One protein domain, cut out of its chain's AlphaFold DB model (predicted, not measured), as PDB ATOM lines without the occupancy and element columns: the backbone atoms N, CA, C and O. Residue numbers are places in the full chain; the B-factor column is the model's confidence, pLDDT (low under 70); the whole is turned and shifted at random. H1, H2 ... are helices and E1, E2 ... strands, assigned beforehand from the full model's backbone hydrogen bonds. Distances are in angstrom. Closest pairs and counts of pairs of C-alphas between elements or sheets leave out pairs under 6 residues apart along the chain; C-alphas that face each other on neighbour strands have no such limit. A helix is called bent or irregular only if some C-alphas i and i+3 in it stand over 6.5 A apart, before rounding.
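What this domain is: This is residues 25 to 48 and 161 to 259 of the 260 residues of the protein "AAA_23 domain-containing protein" of Holdemanella biformis DSM 3989 (UniProt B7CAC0). A twisted sheet of six strands forms the body and curls round helix H1, which sits in the hollow of one face. H4 lies over the opposite face at the E5 and E6 end, and H2 and H3 run side by side on that same side of the sheet, standing off beyond E2, E3 and E4. The printed part has 123 residues with four named helices and six named strands, in the order E1 H1 E2 H2 E3 H3 E4 E5 E6 H4, and its class is mixed, helices and strands. Across the sheet the order is E2 E3 E4 E1 E5 E6, mixed, with the antiparallel pair E5 and E6 at one end and parallel neighbours elsewhere. The whole is compact, with a radius of gyration of the C-alphas of 13.9 A and spans of 41 by 31 by 29 A.

Where its parts are: E1 is residues 27 to 31, beginning at C-alpha 27 at (174.335, 259.690, -120.497). H1, residues 38 to 48, is 15.9 A long and ends at the cut with C-alpha 48 at (190.635, 270.733, -125.952). E2, residues 161 to 165, follows the cut. H2 is residues 171 to 183, 19.4 A long; it is irregular, but only just, with C-alphas 172 and 175 6.6 A apart. E3 is residues 190 to 194, H3 is residues 202 to 211 at 14.2 A, and E4 is residues 216 to 220. E1, E2, E3 and E4 measure 13.1 A, 13.4 A, 13.4 A and 13.8 A. E5, residues 231 to 238, is 23.1 A long and E6, residues 241 to 247, is 19.8 A. H4, residues 250 to 257, is 10.6 A long and ends at C-alpha 257 at (173.860, 269.256, -101.650).

How they stand to each other: E1 is an inner strand, parallel to E4 at 16 degrees, with N 30 and O 219 2.8 A apart, and parallel to E5 at 21 degrees, with N 31 and O 233 2.8 A apart. E3 is parallel to E4 at 7 degrees, with N 191 and O 216 2.8 A apart. The edge strand E2 is parallel to E3 at 17 degrees, with N 162 and O 190 2.8 A apart. The other edge strand, E6, forms an antiparallel hairpin with E5 at 157 degrees, with N 234 and O 245 2.8 A apart. Two strand-helix-strand units, each two parallel neighbour strands with a helix between, are E2, H2, E3 and E3, H3, E4, both with right-handed crossovers. H1 is on the sheet; its closest C-alphas to E3 are those of Thr 39 and Asp 194, 6.6 A. H4 is on the opposite face at a height over the sheet of 9.0 A, giving three layers, helices on both faces of a sheet. It runs along the strands, at 7 degrees to E5 on the local plane; the closest C-alphas are those of Phe 232 and Val 250, 6.3 A. H2 and H3 only just touch, with 3 pairs of C-alphas within 8 A, made by residues 179 to 183 of H2 alone; the closest are Ile 179 and Ile 208, 6.8 A. They run the same way at a shallow tilt of 17 degrees. H3 is not on the sheet, and H2 only just is not, with 4 pairs of C-alphas within 10 A. In H1, H3 and H4 every O i to N i+4 pair is within hydrogen-bond range; in H2, 7 of 9 are.

The domain as a whole: The two C-alphas farthest apart are those of His 184 and Asn 239, 42.5 A. Residues 49 to 160 are not printed, and C-alphas 48 and 161 are 10.5 A apart across the cut. Of the links that are printed whole, none is long. The mean pLDDT of the printed part is 83.9; residues 167 to 175 and 258 to 259 are under 70.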
ATOM      1  N   ASN A  25     178.369 253.867-120.596       88.94
ATOM      2  CA  ASN A  25     177.430 254.905-120.193       88.94
ATOM      3  C   ASN A  25     177.226 255.902-121.337       88.94
ATOM      4  O   ASN A  25     178.156 256.565-121.806       88.94
ATOM      5  N   LYS A  26     175.979 256.030-121.795       90.31
ATOM      6  CA  LYS A  26     175.614 256.967-122.863       90.31
ATOM      7  C   LYS A  26     175.304 258.346-122.322       90.31
ATOM      8  O   LYS A  26     175.475 259.315-123.054       90.31
ATOM      9  N   THR A  27     174.814 258.444-121.093       91.88
ATOM     10  CA  THR A  27     174.335 259.690-120.497       91.88
ATOM     11  C   THR A  27     175.011 259.952-119.160       91.88
ATOM     12  O   THR A  27     174.919 259.154-118.231       91.88
ATOM     13  N   THR A  28     175.672 261.103-119.054       93.00
ATOM     14  CA  THR A  28     176.353 261.541-117.834       93.00
ATOM     15  C   THR A  28     175.847 262.916-117.419       93.00
ATOM     16  O   THR A  28     176.021 263.896-118.153       93.00
ATOM     17  N   ALA A  29     175.268 263.003-116.224       93.25
ATOM     18  CA  ALA A  29     174.850 264.264-115.622       93.25
ATOM     19  C   ALA A  29     175.934 264.810-114.686       93.25
ATOM     20  O   ALA A  29     176.458 264.095-113.835       93.25
ATOM     21  N   ILE A  30     176.250 266.097-114.812       94.06
ATOM     22  CA  ILE A  30     177.191 266.820-113.956       94.06
ATOM     23  C   ILE A  30     176.409 267.806-113.089       94.06
ATOM     24  O   ILE A  30     175.937 268.847-113.555       94.06
ATOM     25  N   TYR A  31     176.344 267.489-111.805       92.00
ATOM     26  CA  TYR A  31     175.760 268.287-110.743       92.00
ATOM     27  C   TYR A  31     176.825 269.026-109.933       92.00
ATOM     28  O   TYR A  31     178.030 268.884-110.135       92.00
ATOM     29  N   GLY A  32     176.367 269.886-109.032       90.19
ATOM     30  CA  GLY A  32     177.201 270.726-108.183       90.19
ATOM     31  C   GLY A  32     176.543 272.077-107.887       90.19
ATOM     32  O   GLY A  32     175.683 272.536-108.650       90.19
ATOM     33  N   PRO A  33     176.951 272.777-106.827       87.62
ATOM     34  CA  PRO A  33     176.459 274.112-106.501       87.62
ATOM     35  C   PRO A  33     176.755 275.154-107.582       87.62
ATOM     36  O   PRO A  33     177.558 274.961-108.511       87.62
ATOM     37  N   ASN A  34     176.121 276.316-107.439       85.12
ATOM     38  CA  ASN A  34     176.482 277.494-108.219       85.12
ATOM     39  C   ASN A  34     177.957 277.844-107.978       85.12
ATOM     40  O   ASN A  34     178.450 277.782-106.859       85.12
ATOM     41  N   ASN A  35     178.669 278.211-109.045       85.25
ATOM     42  CA  ASN A  35     180.093 278.580-109.014       85.25
ATOM     43  C   ASN A  35     181.083 277.466-108.607       85.25
ATOM     44  O   ASN A  35     182.276 277.747-108.471       85.25
ATOM     45  N   ALA A  36     180.639 276.206-108.505       88.62
ATOM     46  CA  ALA A  36     181.514 275.079-108.164       88.62
ATOM     47  C   ALA A  36     182.521 274.705-109.271       88.62
ATOM     48  O   ALA A  36     183.541 274.085-109.004       88.62
ATOM     49  N   GLY A  37     182.268 275.116-110.520       88.81
ATOM     50  CA  GLY A  37     183.177 274.873-111.650       88.81
ATOM     51  C   GLY A  37     182.604 274.033-112.792       88.81
ATOM     52  O   GLY A  37     183.317 273.804-113.764       88.81
ATOM     53  N   LYS A  38     181.321 273.649-112.742       92.06
ATOM     54  CA  LYS A  38     180.639 272.852-113.786       92.06
ATOM     55  C   LYS A  38     180.831 273.411-115.203       92.06
ATOM     56  O   LYS A  38     181.403 272.754-116.063       92.06
ATOM     57  N   THR A  39     180.497 274.682-115.431       90.38
ATOM     58  CA  THR A  39     180.704 275.339-116.736       90.38
ATOM     59  C   THR A  39     182.189 275.466-117.117       90.38
ATOM     60  O   THR A  39     182.523 275.535-118.299       90.38
ATOM     61  N   CYS A  40     183.117 275.474-116.150       92.88
ATOM     62  CA  CYS A  40     184.552 275.449-116.465       92.88
ATOM     63  C   CYS A  40     184.987 274.098-117.049       92.88
ATOM     64  O   CYS A  40     185.896 274.084-117.875       92.88
ATOM     65  N   LEU A  41     184.315 272.995-116.699       93.25
ATOM     66  CA  LEU A  41     184.539 271.691-117.326       93.25
ATOM     67  C   LEU A  41     184.095 271.706-118.798       93.25
ATOM     68  O   LEU A  41     184.816 271.216-119.664       93.25
ATOM     69  N   ILE A  42     182.980 272.372-119.116       93.62
ATOM     70  CA  ILE A  42     182.547 272.552-120.512       93.62
ATOM     71  C   ILE A  42     183.547 273.415-121.296       93.62
ATOM     72  O   ILE A  42     183.953 273.051-122.400       93.62
ATOM     73  N   LYS A  43     184.016 274.524-120.707       94.25
ATOM     74  CA  LYS A  43     185.063 275.376-121.307       94.25
ATOM     75  C   LYS A  43     186.376 274.624-121.517       94.25
ATOM     76  O   LYS A  43     187.056 274.854-122.513       94.25
ATOM     77  N   TYR A  44     186.717 273.712-120.612       95.56
ATOM     78  CA  TYR A  44     187.853 272.812-120.766       95.56
ATOM     79  C   TYR A  44     187.696 271.906-122.000       95.56
ATOM     80  O   TYR A  44     188.599 271.866-122.837       95.56
ATOM     81  N   ILE A  45     186.540 271.251-122.174       96.00
ATOM     82  CA  ILE A  45     186.267 270.409-123.353       96.00
ATOM     83  C   ILE A  45     186.322 271.249-124.637       96.00
ATOM     84  O   ILE A  45     186.900 270.822-125.638       96.00
ATOM     85  N   GLN A  46     185.777 272.468-124.605       95.88
ATOM     86  CA  GLN A  46     185.836 273.405-125.725       95.88
ATOM     87  C   GLN A  46     187.277 273.798-126.078       95.88
ATOM     88  O   GLN A  46     187.629 273.801-127.259       95.88
ATOM     89  N   ALA A  47     188.120 274.078-125.081       96.50
ATOM     90  CA  ALA A  47     189.534 274.370-125.292       96.50
ATOM     91  C   ALA A  47     190.266 273.166-125.903       96.50
ATOM     92  O   ALA A  47     190.964 273.335-126.900       96.50
ATOM     93  N   MET A  48     190.047 271.951-125.383       97.19
ATOM     94  CA  MET A  48     190.635 270.733-125.952       97.19
ATOM     95  C   MET A  48     190.198 270.507-127.395       97.19
ATOM     96  O   MET A  48     191.049 270.325-128.263       97.19
ATOM     97  N   ILE A 161     182.514 265.879-131.678       95.62
ATOM     98  CA  ILE A 161     182.063 266.584-130.473       95.62
ATOM     99  C   ILE A 161     181.200 267.782-130.871       95.62
ATOM    100  O   ILE A 161     181.691 268.701-131.524       95.62
ATOM    101  N   ASP A 162     179.965 267.849-130.395       92.62
ATOM    102  CA  ASP A 162     179.074 269.002-130.522       92.62
ATOM    103  C   ASP A 162     178.824 269.607-129.137       92.62
ATOM    104  O   ASP A 162     178.428 268.909-128.211       92.62
ATOM    105  N   ILE A 163     179.096 270.907-128.983       92.25
ATOM    106  CA  ILE A 163     178.967 271.622-127.704       92.25
ATOM    107  C   ILE A 163     177.837 272.638-127.825       92.25
ATOM    108  O   ILE A 163     177.843 273.471-128.732       92.25
ATOM    109  N   ILE A 164     176.888 272.575-126.898       88.31
ATOM    110  CA  ILE A 164     175.691 273.407-126.843       88.31
ATOM    111  C   ILE A 164     175.689 274.185-125.535       88.31
ATOM    112  O   ILE A 164     175.898 273.611-124.471       88.31
ATOM    113  N   ASN A 165     175.392 275.480-125.615       82.19
ATOM    114  CA  ASN A 165     175.097 276.297-124.447       82.19
ATOM    115  C   ASN A 165     173.644 276.770-124.514       82.19
ATOM    116  O   ASN A 165     173.278 277.501-125.439       82.19
ATOM    117  N   THR A 166     172.823 276.343-123.557       75.25
ATOM    118  CA  THR A 166     171.387 276.654-123.533       75.25
ATOM    119  C   THR A 166     171.090 278.047-122.978       75.25
ATOM    120  O   THR A 166     170.060 278.605-123.336       75.25
ATOM    121  N   ASN A 167     172.009 278.676-122.230       67.50
ATOM    122  CA  ASN A 167     171.807 280.013-121.637       67.50
ATOM    123  C   ASN A 167     171.544 281.110-122.681       67.50
ATOM    124  O   ASN A 167     171.091 282.207-122.361       67.50
ATOM    125  N   GLN A 168     171.900 280.857-123.941       59.69
ATOM    126  CA  GLN A 168     171.648 281.772-125.055       59.69
ATOM    127  C   GLN A 168     170.251 281.587-125.667       59.69
ATOM    128  O   GLN A 168     169.912 282.240-126.658       59.69
ATOM    129  N   TRP A 169     169.448 280.659-125.151       65.62
ATOM    130  CA  TRP A 169     168.129 280.340-125.666       65.62
ATOM    131  C   TRP A 169     167.058 280.893-124.733       65.62
ATOM    132  O   TRP A 169     167.035 280.611-123.545       65.62
ATOM    133  N   ASN A 170     166.104 281.640-125.290       60.47
ATOM    134  CA  ASN A 170     164.884 281.953-124.552       60.47
ATOM    135  C   ASN A 170     164.117 280.642-124.302       60.47
ATOM    136  O   ASN A 170     164.013 279.832-125.231       60.47
ATOM    137  N   VAL A 171     163.555 280.481-123.097       59.34
ATOM    138  CA  VAL A 171     162.906 279.265-122.552       59.34
ATOM    139  C   VAL A 171     162.097 278.464-123.587       59.34
ATOM    140  O   VAL A 171     162.311 277.270-123.766       59.34
ATOM    141  N   SER A 172     161.223 279.118-124.357       60.00
ATOM    142  CA  SER A 172     160.347 278.454-125.341       60.00
ATOM    143  C   SER A 172     161.082 277.905-126.575       60.00
ATOM    144  O   SER A 172     160.604 276.981-127.218       60.00
ATOM    145  N   SER A 173     162.241 278.473-126.921       66.12
ATOM    146  CA  SER A 173     163.023 278.113-128.115       66.12
ATOM    147  C   SER A 173     164.136 277.098-127.840       66.12
ATOM    148  O   SER A 173     164.652 276.496-128.780       66.12
ATOM    149  N   GLY A 174     164.529 276.922-126.574       67.12
ATOM    150  CA  GLY A 174     165.647 276.061-126.190       67.12
ATOM    151  C   GLY A 174     165.335 274.576-126.355       67.12
ATOM    152  O   GLY A 174     166.050 273.875-127.071       67.12
ATOM    153  N   ALA A 175     164.207 274.130-125.788       68.81
ATOM    154  CA  ALA A 175     163.716 272.757-125.943       68.81
ATOM    155  C   ALA A 175     163.577 272.371-127.419       68.81
ATOM    156  O   ALA A 175     164.065 271.333-127.856       68.81
ATOM    157  N   GLU A 176     162.928 273.234-128.205       74.25
ATOM    158  CA  GLU A 176     162.653 272.975-129.617       74.25
ATOM    159  C   GLU A 176     163.946 272.880-130.437       74.25
ATOM    160  O   GLU A 176     164.096 271.962-131.249       74.25
ATOM    161  N   LYS A 177     164.914 273.776-130.192       75.75
ATOM    162  CA  LYS A 177     166.239 273.722-130.828       75.75
ATOM    163  C   LYS A 177     166.980 272.438-130.484       75.75
ATOM    164  O   LYS A 177     167.534 271.815-131.390       75.75
ATOM    165  N   LEU A 178     166.975 272.031-129.214       77.44
ATOM    166  CA  LEU A 178     167.649 270.811-128.782       77.44
ATOM    167  C   LEU A 178     166.999 269.564-129.387       77.44
ATOM    168  O   LEU A 178     167.694 268.742-129.975       77.44
ATOM    169  N   ILE A 179     165.669 269.462-129.342       78.31
ATOM    170  CA  ILE A 179     164.921 268.357-129.962       78.31
ATOM    171  C   ILE A 179     165.200 268.296-131.467       78.31
ATOM    172  O   ILE A 179     165.407 267.215-132.021       78.31
ATOM    173  N   LYS A 180     165.218 269.444-132.151       80.38
ATOM    174  CA  LYS A 180     165.533 269.511-133.581       80.38
ATOM    175  C   LYS A 180     166.955 269.039-133.869       80.38
ATOM    176  O   LYS A 180     167.153 268.329-134.850       80.38
ATOM    177  N   LEU A 181     167.923 269.412-133.034       80.00
ATOM    178  CA  LEU A 181     169.293 268.940-133.173       80.00
ATOM    179  C   LEU A 181     169.368 267.422-132.984       80.00
ATOM    180  O   LEU A 181     169.888 266.744-133.862       80.00
ATOM    181  N   LEU A 182     168.794 266.891-131.900       81.38
ATOM    182  CA  LEU A 182     168.810 265.459-131.586       81.38
ATOM    183  C   LEU A 182     168.188 264.609-132.700       81.38
ATOM    184  O   LEU A 182     168.750 263.587-133.075       81.38
ATOM    185  N   LYS A 183     167.084 265.064-133.306       80.00
ATOM    186  CA  LYS A 183     166.430 264.370-134.434       80.00
ATOM    187  C   LYS A 183     167.316 264.197-135.670       80.00
ATOM    188  O   LYS A 183     167.051 263.313-136.480       80.00
ATOM    189  N   HIS A 184     168.310 265.061-135.852       81.31
ATOM    190  CA  HIS A 184     169.217 265.041-137.002       81.31
ATOM    191  C   HIS A 184     170.658 264.712-136.610       81.31
ATOM    192  O   HIS A 184     171.549 264.781-137.459       81.31
ATOM    193  N   LEU A 185     170.899 264.384-135.339       84.00
ATOM    194  CA  LEU A 185     172.230 264.115-134.834       84.00
ATOM    195  C   LEU A 185     172.679 262.732-135.309       84.00
ATOM    196  O   LEU A 185     171.989 261.729-135.115       84.00
ATOM    197  N   ASP A 186     173.848 262.689-135.942       86.38
ATOM    198  CA  ASP A 186     174.496 261.432-136.303       86.38
ATOM    199  C   ASP A 186     174.787 260.632-135.012       86.38
ATOM    200  O   ASP A 186     175.371 261.194-134.078       86.38
ATOM    201  N   PRO A 187     174.408 259.340-134.929       86.44
ATOM    202  CA  PRO A 187     174.637 258.520-133.743       86.44
ATOM    203  C   PRO A 187     176.099 258.425-133.294       86.44
ATOM    204  O   PRO A 187     176.368 258.084-132.149       86.44
ATOM    205  N   GLN A 188     177.067 258.729-134.160       88.25
ATOM    206  CA  GLN A 188     178.483 258.761-133.786       88.25
ATOM    207  C   GLN A 188     178.893 260.041-133.043       88.25
ATOM    208  O   GLN A 188     180.016 260.131-132.550       88.25
ATOM    209  N   ARG A 189     178.020 261.051-132.951       92.31
ATOM    210  CA  ARG A 189     178.338 262.313-132.275       92.31
ATOM    211  C   ARG A 189     178.415 262.154-130.765       92.31
ATOM    212  O   ARG A 189     177.761 261.294-130.176       92.31
ATOM    213  N   ILE A 190     179.224 263.010-130.159       94.38
ATOM    214  CA  ILE A 190     179.342 263.206-128.718       94.38
ATOM    215  C   ILE A 190     178.719 264.562-128.416       94.38
ATOM    216  O   ILE A 190     179.184 265.579-128.932       94.38
ATOM    217  N   LEU A 191     177.678 264.584-127.595       93.62
ATOM    218  CA  LEU A 191     176.939 265.791-127.270       93.62
ATOM    219  C   LEU A 191     177.337 266.318-125.894       93.62
ATOM    220  O   LEU A 191     177.225 265.617-124.895       93.62
ATOM    221  N   ILE A 192     177.768 267.572-125.837       94.19
ATOM    222  CA  ILE A 192     178.111 268.267-124.600       94.19
ATOM    223  C   ILE A 192     177.120 269.413-124.407       94.19
ATOM    224  O   ILE A 192     177.065 270.311-125.248       94.19
ATOM    225  N   VAL A 193     176.344 269.408-123.323       91.19
ATOM    226  CA  VAL A 193     175.305 270.428-123.081       91.19
ATOM    227  C   VAL A 193     175.548 271.165-121.766       91.19
ATOM    228  O   VAL A 193     175.490 270.583-120.689       91.19
ATOM    229  N   ASP A 194     175.805 272.467-121.840       90.44
ATOM    230  CA  ASP A 194     175.851 273.346-120.667       90.44
ATOM    231  C   ASP A 194     174.424 273.787-120.322       90.44
ATOM    232  O   ASP A 194     173.747 274.355-121.183       90.44
ATOM    233  N   ASN A 195     174.004 273.539-119.079       86.06
ATOM    234  CA  ASN A 195     172.708 273.904-118.493       86.06
ATOM    235  C   ASN A 195     171.491 273.272-119.202       86.06
ATOM    236  O   ASN A 195     170.573 273.965-119.637       86.06
ATOM    237  N   LEU A 196     171.478 271.942-119.342       86.44
ATOM    238  CA  LEU A 196     170.450 271.206-120.098       86.44
ATOM    239  C   LEU A 196     169.013 271.527-119.660       86.44
ATOM    240  O   LEU A 196     168.110 271.579-120.487       86.44
ATOM    241  N   ASP A 197     168.817 271.712-118.364       83.38
ATOM    242  CA  ASP A 197     167.534 271.876-117.691       83.38
ATOM    243  C   ASP A 197     167.099 273.340-117.530       83.38
ATOM    244  O   ASP A 197     166.064 273.611-116.920       83.38
ATOM    245  N   ASP A 198     167.853 274.290-118.089       81.75
ATOM    246  CA  ASP A 198     167.506 275.707-118.023       81.75
ATOM    247  C   ASP A 198     166.161 275.981-118.716       81.75
ATOM    248  O   ASP A 198     165.999 275.822-119.930       81.75
ATOM    249  N   GLY A 199     165.165 276.362-117.916       73.00
ATOM    250  CA  GLY A 199     163.800 276.608-118.375       73.00
ATOM    251  C   GLY A 199     163.018 275.358-118.805       73.00
ATOM    252  O   GLY A 199     161.938 275.511-119.380       73.00
ATOM    253  N   LEU A 200     163.516 274.141-118.549       79.50
ATOM    254  CA  LEU A 200     162.847 272.887-118.913       79.50
ATOM    255  C   LEU A 200     162.355 272.125-117.680       79.50
ATOM    256  O   LEU A 200     163.062 271.987-116.687       79.50
ATOM    257  N   ASP A 201     161.145 271.573-117.772       80.56
ATOM    258  CA  ASP A 201     160.651 270.633-116.767       80.56
ATOM    259  C   ASP A 201     161.401 269.291-116.853       80.56
ATOM    260  O   ASP A 201     161.774 268.843-117.944       80.56
ATOM    261  N   SER A 202     161.582 268.619-115.715       81.75
ATOM    262  CA  SER A 202     162.254 267.317-115.636       81.75
ATOM    263  C   SER A 202     161.636 266.250-116.545       81.75
ATOM    264  O   SER A 202     162.370 265.432-117.095       81.75
ATOM    265  N   GLU A 203     160.318 266.263-116.775       82.88
ATOM    266  CA  GLU A 203     159.666 265.319-117.691       82.88
ATOM    267  C   GLU A 203     160.115 265.545-119.146       82.88
ATOM    268  O   GLU A 203     160.321 264.594-119.903       82.88
ATOM    269  N   VAL A 204     160.309 266.807-119.538       81.81
ATOM    270  CA  VAL A 204     160.817 267.170-120.869       81.81
ATOM    271  C   VAL A 204     162.274 266.748-121.007       81.81
ATOM    272  O   VAL A 204     162.638 266.163-122.027       81.81
ATOM    273  N   VAL A 205     163.097 266.992-119.984       84.25
ATOM    274  CA  VAL A 205     164.505 266.574-119.984       84.25
ATOM    275  C   VAL A 205     164.623 265.053-120.092       84.25
ATOM    276  O   VAL A 205     165.371 264.568-120.935       84.25
ATOM    277  N   ASN A 206     163.830 264.289-119.340       84.50
ATOM    278  CA  ASN A 206     163.845 262.825-119.421       84.50
ATOM    279  C   ASN A 206     163.479 262.320-120.828       84.50
ATOM    280  O   ASN A 206     164.176 261.462-121.366       84.50
ATOM    281  N   LYS A 207     162.465 262.909-121.481       83.25
ATOM    282  CA  LYS A 207     162.130 262.585-122.882       83.25
ATOM    283  C   LYS A 207     163.273 262.914-123.846       83.25
ATOM    284  O   LYS A 207     163.509 262.176-124.796       83.25
ATOM    285  N   ILE A 208     163.985 264.018-123.621       82.62
ATOM    286  CA  ILE A 208     165.154 264.412-124.424       82.62
ATOM    287  C   ILE A 208     166.277 263.376-124.287       82.62
ATOM    288  O   ILE A 208     166.863 262.996-125.302       82.62
ATOM    289  N   LEU A 209     166.545 262.898-123.070       86.56
ATOM    290  CA  LEU A 209     167.544 261.856-122.813       86.56
ATOM    291  C   LEU A 209     167.166 260.536-123.502       86.56
ATOM    292  O   LEU A 209     167.998 259.958-124.196       86.56
ATOM    293  N   GLU A 210     165.900 260.117-123.413       84.38
ATOM    294  CA  GLU A 210     165.385 258.914-124.089       84.38
ATOM    295  C   GLU A 210     165.469 258.995-125.622       84.38
ATOM    296  O   GLU A 210     165.692 257.991-126.298       84.38
ATOM    297  N   MET A 211     165.283 260.190-126.188       81.94
ATOM    298  CA  MET A 211     165.352 260.421-127.633       81.94
ATOM    299  C   MET A 211     166.783 260.526-128.170       81.94
ATOM    300  O   MET A 211     166.967 260.510-129.391       81.94
ATOM    301  N   SER A 212     167.783 260.697-127.304       82.19
ATOM    302  CA  SER A 212     169.150 260.935-127.751       82.19
ATOM    303  C   SER A 212     169.740 259.692-128.416       82.19
ATOM    304  O   SER A 212     169.847 258.620-127.824       82.19
ATOM    305  N   THR A 213     170.165 259.844-129.668       82.94
ATOM    306  CA  THR A 213     170.859 258.802-130.436       82.94
ATOM    307  C   THR A 213     172.378 258.946-130.387       82.94
ATOM    308  O   THR A 213     173.071 258.102-130.952       82.94
ATOM    309  N   SER A 214     172.900 259.998-129.742       83.56
ATOM    310  CA  SER A 214     174.338 260.269-129.658       83.56
ATOM    311  C   SER A 214     175.097 259.105-129.028       83.56
ATOM    312  O   SER A 214     174.599 258.460-128.106       83.56
ATOM    313  N   SER A 215     176.345 258.912-129.446       85.81
ATOM    314  CA  SER A 215     177.240 257.907-128.868       85.81
ATOM    315  C   SER A 215     177.509 258.153-127.386       85.81
ATOM    316  O   SER A 215     177.696 257.198-126.642       85.81
ATOM    317  N   GLN A 216     177.520 259.422-126.970       93.12
ATOM    318  CA  GLN A 216     177.719 259.852-125.593       93.12
ATOM    319  C   GLN A 216     177.157 261.264-125.422       93.12
ATOM    320  O   GLN A 216     177.368 262.124-126.280       93.12
ATOM    321  N   MET A 217     176.469 261.509-124.316       93.06
ATOM    322  CA  MET A 217     175.893 262.787-123.932       93.06
ATOM    323  C   MET A 217     176.350 263.138-122.517       93.06
ATOM    324  O   MET A 217     176.055 262.422-121.566       93.06
ATOM    325  N   ILE A 218     177.055 264.256-122.379       94.25
ATOM    326  CA  ILE A 218     177.531 264.781-121.097       94.25
ATOM    327  C   ILE A 218     176.901 266.150-120.906       94.25
ATOM    328  O   ILE A 218     177.001 267.006-121.789       94.25
ATOM    329  N   PHE A 219     176.260 266.390-119.769       92.94
ATOM    330  CA  PHE A 219     175.569 267.655-119.562       92.94
ATOM    331  C   PHE A 219     175.639 268.168-118.135       92.94
ATOM    332  O   PHE A 219     175.760 267.404-117.185       92.94
ATOM    333  N   VAL A 220     175.545 269.487-117.991       92.50
ATOM    334  CA  VAL A 220     175.391 270.157-116.697       92.50
ATOM    335  C   VAL A 220     173.906 270.310-116.396       92.50
ATOM    336  O   VAL A 220     173.164 270.793-117.253       92.50
ATOM    337  N   ALA A 221     173.499 269.940-115.182       88.50
ATOM    338  CA  ALA A 221     172.142 270.127-114.677       88.50
ATOM    339  C   ALA A 221     172.145 270.748-113.269       88.50
ATOM    340  O   ALA A 221     173.118 270.618-112.519       88.50
ATOM    341  N   TYR A 222     171.058 271.433-112.911       83.19
ATOM    342  CA  TYR A 222     170.829 272.005-111.574       83.19
ATOM    343  C   TYR A 222     169.623 271.378-110.872       83.19
ATOM    344  O   TYR A 222     169.574 271.326-109.646       83.19
ATOM    345  N   ASN A 223     168.662 270.889-111.644       79.44
ATOM    346  CA  ASN A 223     167.492 270.169-111.204       79.44
ATOM    347  C   ASN A 223     167.866 268.708-110.968       79.44
ATOM    348  O   ASN A 223     167.949 267.891-111.882       79.44
ATOM    349  N   THR A 224     168.037 268.373-109.702       76.12
ATOM    350  CA  THR A 224     168.371 267.030-109.229       76.12
ATOM    351  C   THR A 224     167.238 266.013-109.391       76.12
ATOM    352  O   THR A 224     167.403 264.852-109.038       76.12
ATOM    353  N   SER A 225     166.078 266.428-109.914       77.62
ATOM    354  CA  SER A 225     164.955 265.534-110.236       77.62
ATOM    355  C   SER A 225     165.175 264.755-111.542       77.62
ATOM    356  O   SER A 225     164.323 263.957-111.929       77.62
ATOM    357  N   ILE A 226     166.289 264.985-112.247       79.50
ATOM    358  CA  ILE A 226     166.682 264.208-113.427       79.50
ATOM    359  C   ILE A 226     167.401 262.944-112.944       79.50
ATOM    360  O   ILE A 226     168.561 262.983-112.530       79.50
ATOM    361  N   LEU A 227     166.678 261.824-112.982       71.25
ATOM    362  CA  LEU A 227     167.121 260.533-112.443       71.25
ATOM    363  C   LEU A 227     167.531 259.532-113.536       71.25
ATOM    364  O   LEU A 227     168.132 258.511-113.228       71.25
ATOM    365  N   ASN A 228     167.182 259.784-114.802       81.25
ATOM    366  CA  ASN A 228     167.359 258.822-115.894       81.25
ATOM    367  C   ASN A 228     168.699 259.028-116.617       81.25
ATOM    368  O   ASN A 228     168.727 259.421-117.782       81.25
ATOM    369  N   CYS A 229     169.805 258.868-115.890       87.44
ATOM    370  CA  CYS A 229     171.162 258.927-116.438       87.44
ATOM    371  C   CYS A 229     171.924 257.660-116.067       87.44
ATOM    372  O   CYS A 229     171.683 257.082-115.008       87.44
ATOM    373  N   ASP A 230     172.862 257.268-116.924       90.44
ATOM    374  CA  ASP A 230     173.721 256.112-116.671       90.44
ATOM    375  C   ASP A 230     174.805 256.432-115.627       90.44
ATOM    376  O   ASP A 230     175.256 255.543-114.911       90.44
ATOM    377  N   ASP A 231     175.223 257.702-115.540       90.31
ATOM    378  CA  ASP A 231     176.272 258.160-114.629       90.31
ATOM    379  C   ASP A 231     175.990 259.557-114.061       90.31
ATOM    380  O   ASP A 231     175.446 260.442-114.740       90.31
ATOM    381  N   PHE A 232     176.428 259.777-112.822       91.50
ATOM    382  CA  PHE A 232     176.250 261.020-112.086       91.50
ATOM    383  C   PHE A 232     177.572 261.513-111.525       91.50
ATOM    384  O   PHE A 232     178.258 260.830-110.772       91.50
ATOM    385  N   TRP A 233     177.884 262.769-111.810       93.19
ATOM    386  CA  TRP A 233     179.054 263.438-111.274       93.19
ATOM    387  C   TRP A 233     178.661 264.634-110.432       93.19
ATOM    388  O   TRP A 233     177.715 265.349-110.752       93.19
ATOM    389  N   PHE A 234     179.428 264.896-109.381       91.75
ATOM    390  CA  PHE A 234     179.293 266.090-108.564       91.75
ATOM    391  C   PHE A 234     180.584 266.890-108.573       91.75
ATOM    392  O   PHE A 234     181.656 266.372-108.254       91.75
ATOM    393  N   VAL A 235     180.469 268.169-108.912       92.31
ATOM    394  CA  VAL A 235     181.548 269.144-108.812       92.31
ATOM    395  C   VAL A 235     181.326 269.964-107.553       92.31
ATOM    396  O   VAL A 235     180.347 270.703-107.457       92.31
ATOM    397  N   HIS A 236     182.262 269.865-106.620       89.94
ATOM    398  CA  HIS A 236     182.286 270.633-105.383       89.94
ATOM    399  C   HIS A 236     183.470 271.594-105.393       89.94
ATOM    400  O   HIS A 236     184.533 271.276-105.931       89.94
ATOM    401  N   ARG A 237     183.318 272.758-104.763       88.38
ATOM    402  CA  ARG A 237     184.425 273.687-104.556       88.38
ATOM    403  C   ARG A 237     184.556 274.020-103.082       88.38
ATOM    404  O   ARG A 237     183.662 274.626-102.504       88.38
ATOM    405  N   GLU A 238     185.731 273.737-102.538       87.25
ATOM    406  CA  GLU A 238     186.115 274.135-101.191       87.25
ATOM    407  C   GLU A 238     187.321 275.071-101.293       87.25
ATOM    408  O   GLU A 238     188.389 274.694-101.790       87.25
ATOM    409  N   ASN A 239     187.161 276.313-100.837       85.44
ATOM    410  CA  ASN A 239     188.183 277.353-100.958       85.44
ATOM    411  C   ASN A 239     188.644 277.549-102.428       85.44
ATOM    412  O   ASN A 239     187.866 277.910-103.323       85.44
ATOM    413  N   GLU A 240     189.932 277.326-102.689       83.38
ATOM    414  CA  GLU A 240     190.573 277.457-104.002       83.38
ATOM    415  C   GLU A 240     190.614 276.140-104.793       83.38
ATOM    416  O   GLU A 240     191.086 276.120-105.931       83.38
ATOM    417  N   ASN A 241     190.114 275.044-104.214       86.81
ATOM    418  CA  ASN A 241     190.184 273.713-104.800       86.81
ATOM    419  C   ASN A 241     188.820 273.259-105.308       86.81
ATOM    420  O   ASN A 241     187.788 273.487-104.681       86.81
ATOM    421  N   VAL A 242     188.844 272.585-106.453       90.56
ATOM    422  CA  VAL A 242     187.676 271.930-107.031       90.56
ATOM    423  C   VAL A 242     187.879 270.431-106.932       90.56
ATOM    424  O   VAL A 242     188.949 269.925-107.271       90.56
ATOM    425  N   TYR A 243     186.835 269.746-106.497       90.00
ATOM    426  CA  TYR A 243     186.772 268.302-106.394       90.00
ATOM    427  C   TYR A 243     185.674 267.785-107.310       90.00
ATOM    428  O   TYR A 243     184.634 268.424-107.488       90.00
ATOM    429  N   VAL A 244     185.931 266.628-107.905       90.81
ATOM    430  CA  VAL A 244     184.992 265.925-108.771       90.81
ATOM    431  C   VAL A 244     184.806 264.521-108.221       90.81
ATOM    432  O   VAL A 244     185.783 263.851-107.884       90.81
ATOM    433  N   TYR A 245     183.555 264.107-108.097       88.38
ATOM    434  CA  TYR A 245     183.171 262.807-107.559       88.38
ATOM    435  C   TYR A 245     182.200 262.142-108.526       88.38
ATOM    436  O   TYR A 245     181.319 262.827-109.044       88.38
ATOM    437  N   SER A 246     182.348 260.838-108.741       88.06
ATOM    438  CA  SER A 246     181.389 260.014-109.477       88.06
ATOM    439  C   SER A 246     180.491 259.252-108.507       88.06
ATOM    440  O   SER A 246     180.918 258.878-107.411       88.06
ATOM    441  N   PHE A 247     179.250 259.010-108.914       81.25
ATOM    442  CA  PHE A 247     178.261 258.273-108.145       81.25
ATOM    443  C   PHE A 247     177.429 257.384-109.057       81.25
ATOM    444  O   PHE A 247     176.928 257.833-110.081       81.25
ATOM    445  N   ASP A 248     177.152 256.175-108.581       75.12
ATOM    446  CA  ASP A 248     176.250 255.245-109.267       75.12
ATOM    447  C   ASP A 248     174.762 255.626-109.087       75.12
ATOM    448  O   ASP A 248     173.879 255.025-109.691       75.12
ATOM    449  N   ASN A 249     174.458 256.593-108.207       73.19
ATOM    450  CA  ASN A 249     173.100 257.061-107.920       73.19
ATOM    451  C   ASN A 249     173.090 258.539-107.474       73.19
ATOM    452  O   ASN A 249     173.913 258.976-106.663       73.19
ATOM    453  N   VAL A 250     172.095 259.286-107.952       72.50
ATOM    454  CA  VAL A 250     171.794 260.687-107.626       72.50
ATOM    455  C   VAL A 250     171.434 260.935-106.154       72.50
ATOM    456  O   VAL A 250     171.640 262.044-105.663       72.50
ATOM    457  N   ASP A 251     170.984 259.935-105.391       75.06
ATOM    458  CA  ASP A 251     170.729 260.109-103.947       75.06
ATOM    459  C   ASP A 251     171.990 260.561-103.187       75.06
ATOM    460  O   ASP A 251     171.927 261.419-102.303       75.06
ATOM    461  N   ASN A 252     173.163 260.057-103.586       73.69
ATOM    462  CA  ASN A 252     174.446 260.459-103.002       73.69
ATOM    463  C   ASN A 252     174.820 261.901-103.378       73.69
ATOM    464  O   ASN A 252     175.367 262.642-102.560       73.69
ATOM    465  N   VAL A 253     174.471 262.326-104.597       73.50
ATOM    466  CA  VAL A 253     174.596 263.724-105.032       73.50
ATOM    467  C   VAL A 253     173.725 264.630-104.154       73.50
ATOM    468  O   VAL A 253     174.169 265.691-103.710       73.50
ATOM    469  N   MET A 254     172.503 264.196-103.843       71.75
ATOM    470  CA  MET A 254     171.569 264.933-102.987       71.75
ATOM    471  C   MET A 254     172.047 265.053-101.543       71.75
ATOM    472  O   MET A 254     171.816 266.079-100.900       71.75
ATOM    473  N   GLU A 255     172.722 264.035-101.009       73.88
ATOM    474  CA  GLU A 255     173.355 264.142 -99.695       73.88
ATOM    475  C   GLU A 255     174.454 265.202 -99.653       73.88
ATOM    476  O   GLU A 255     174.571 265.897 -98.645       73.88
ATOM    477  N   LEU A 256     175.234 265.359-100.725       72.81
ATOM    478  CA  LEU A 256     176.265 266.394-100.794       72.81
ATOM    479  C   LEU A 256     175.661 267.793-100.862       72.81
ATOM    480  O   LEU A 256     176.098 268.664-100.117       72.81
ATOM    481  N   TYR A 257     174.596 267.987-101.643       72.75
ATOM    482  CA  TYR A 257     173.860 269.256-101.650       72.75
ATOM    483  C   TYR A 257     173.301 269.645-100.274       72.75
ATOM    484  O   TYR A 257     173.188 270.828 -99.988       72.75
ATOM    485  N   LYS A 258     172.945 268.679 -99.415       69.81
ATOM    486  CA  LYS A 258     172.460 268.952 -98.046       69.81
ATOM    487  C   LYS A 258     173.566 269.359 -97.068       69.81
ATOM    488  O   LYS A 258     173.247 269.813 -95.971       69.81
ATOM    489  N   ARG A 259     174.834 269.100 -97.402       63.28
ATOM    490  CA  ARG A 259     176.001 269.386 -96.549       63.28
ATOM    491  C   ARG A 259     176.650 270.737 -96.863       63.28
ATOM    492  O   ARG A 259     177.532 271.143 -96.109       63.28
TER     493      ARG A 259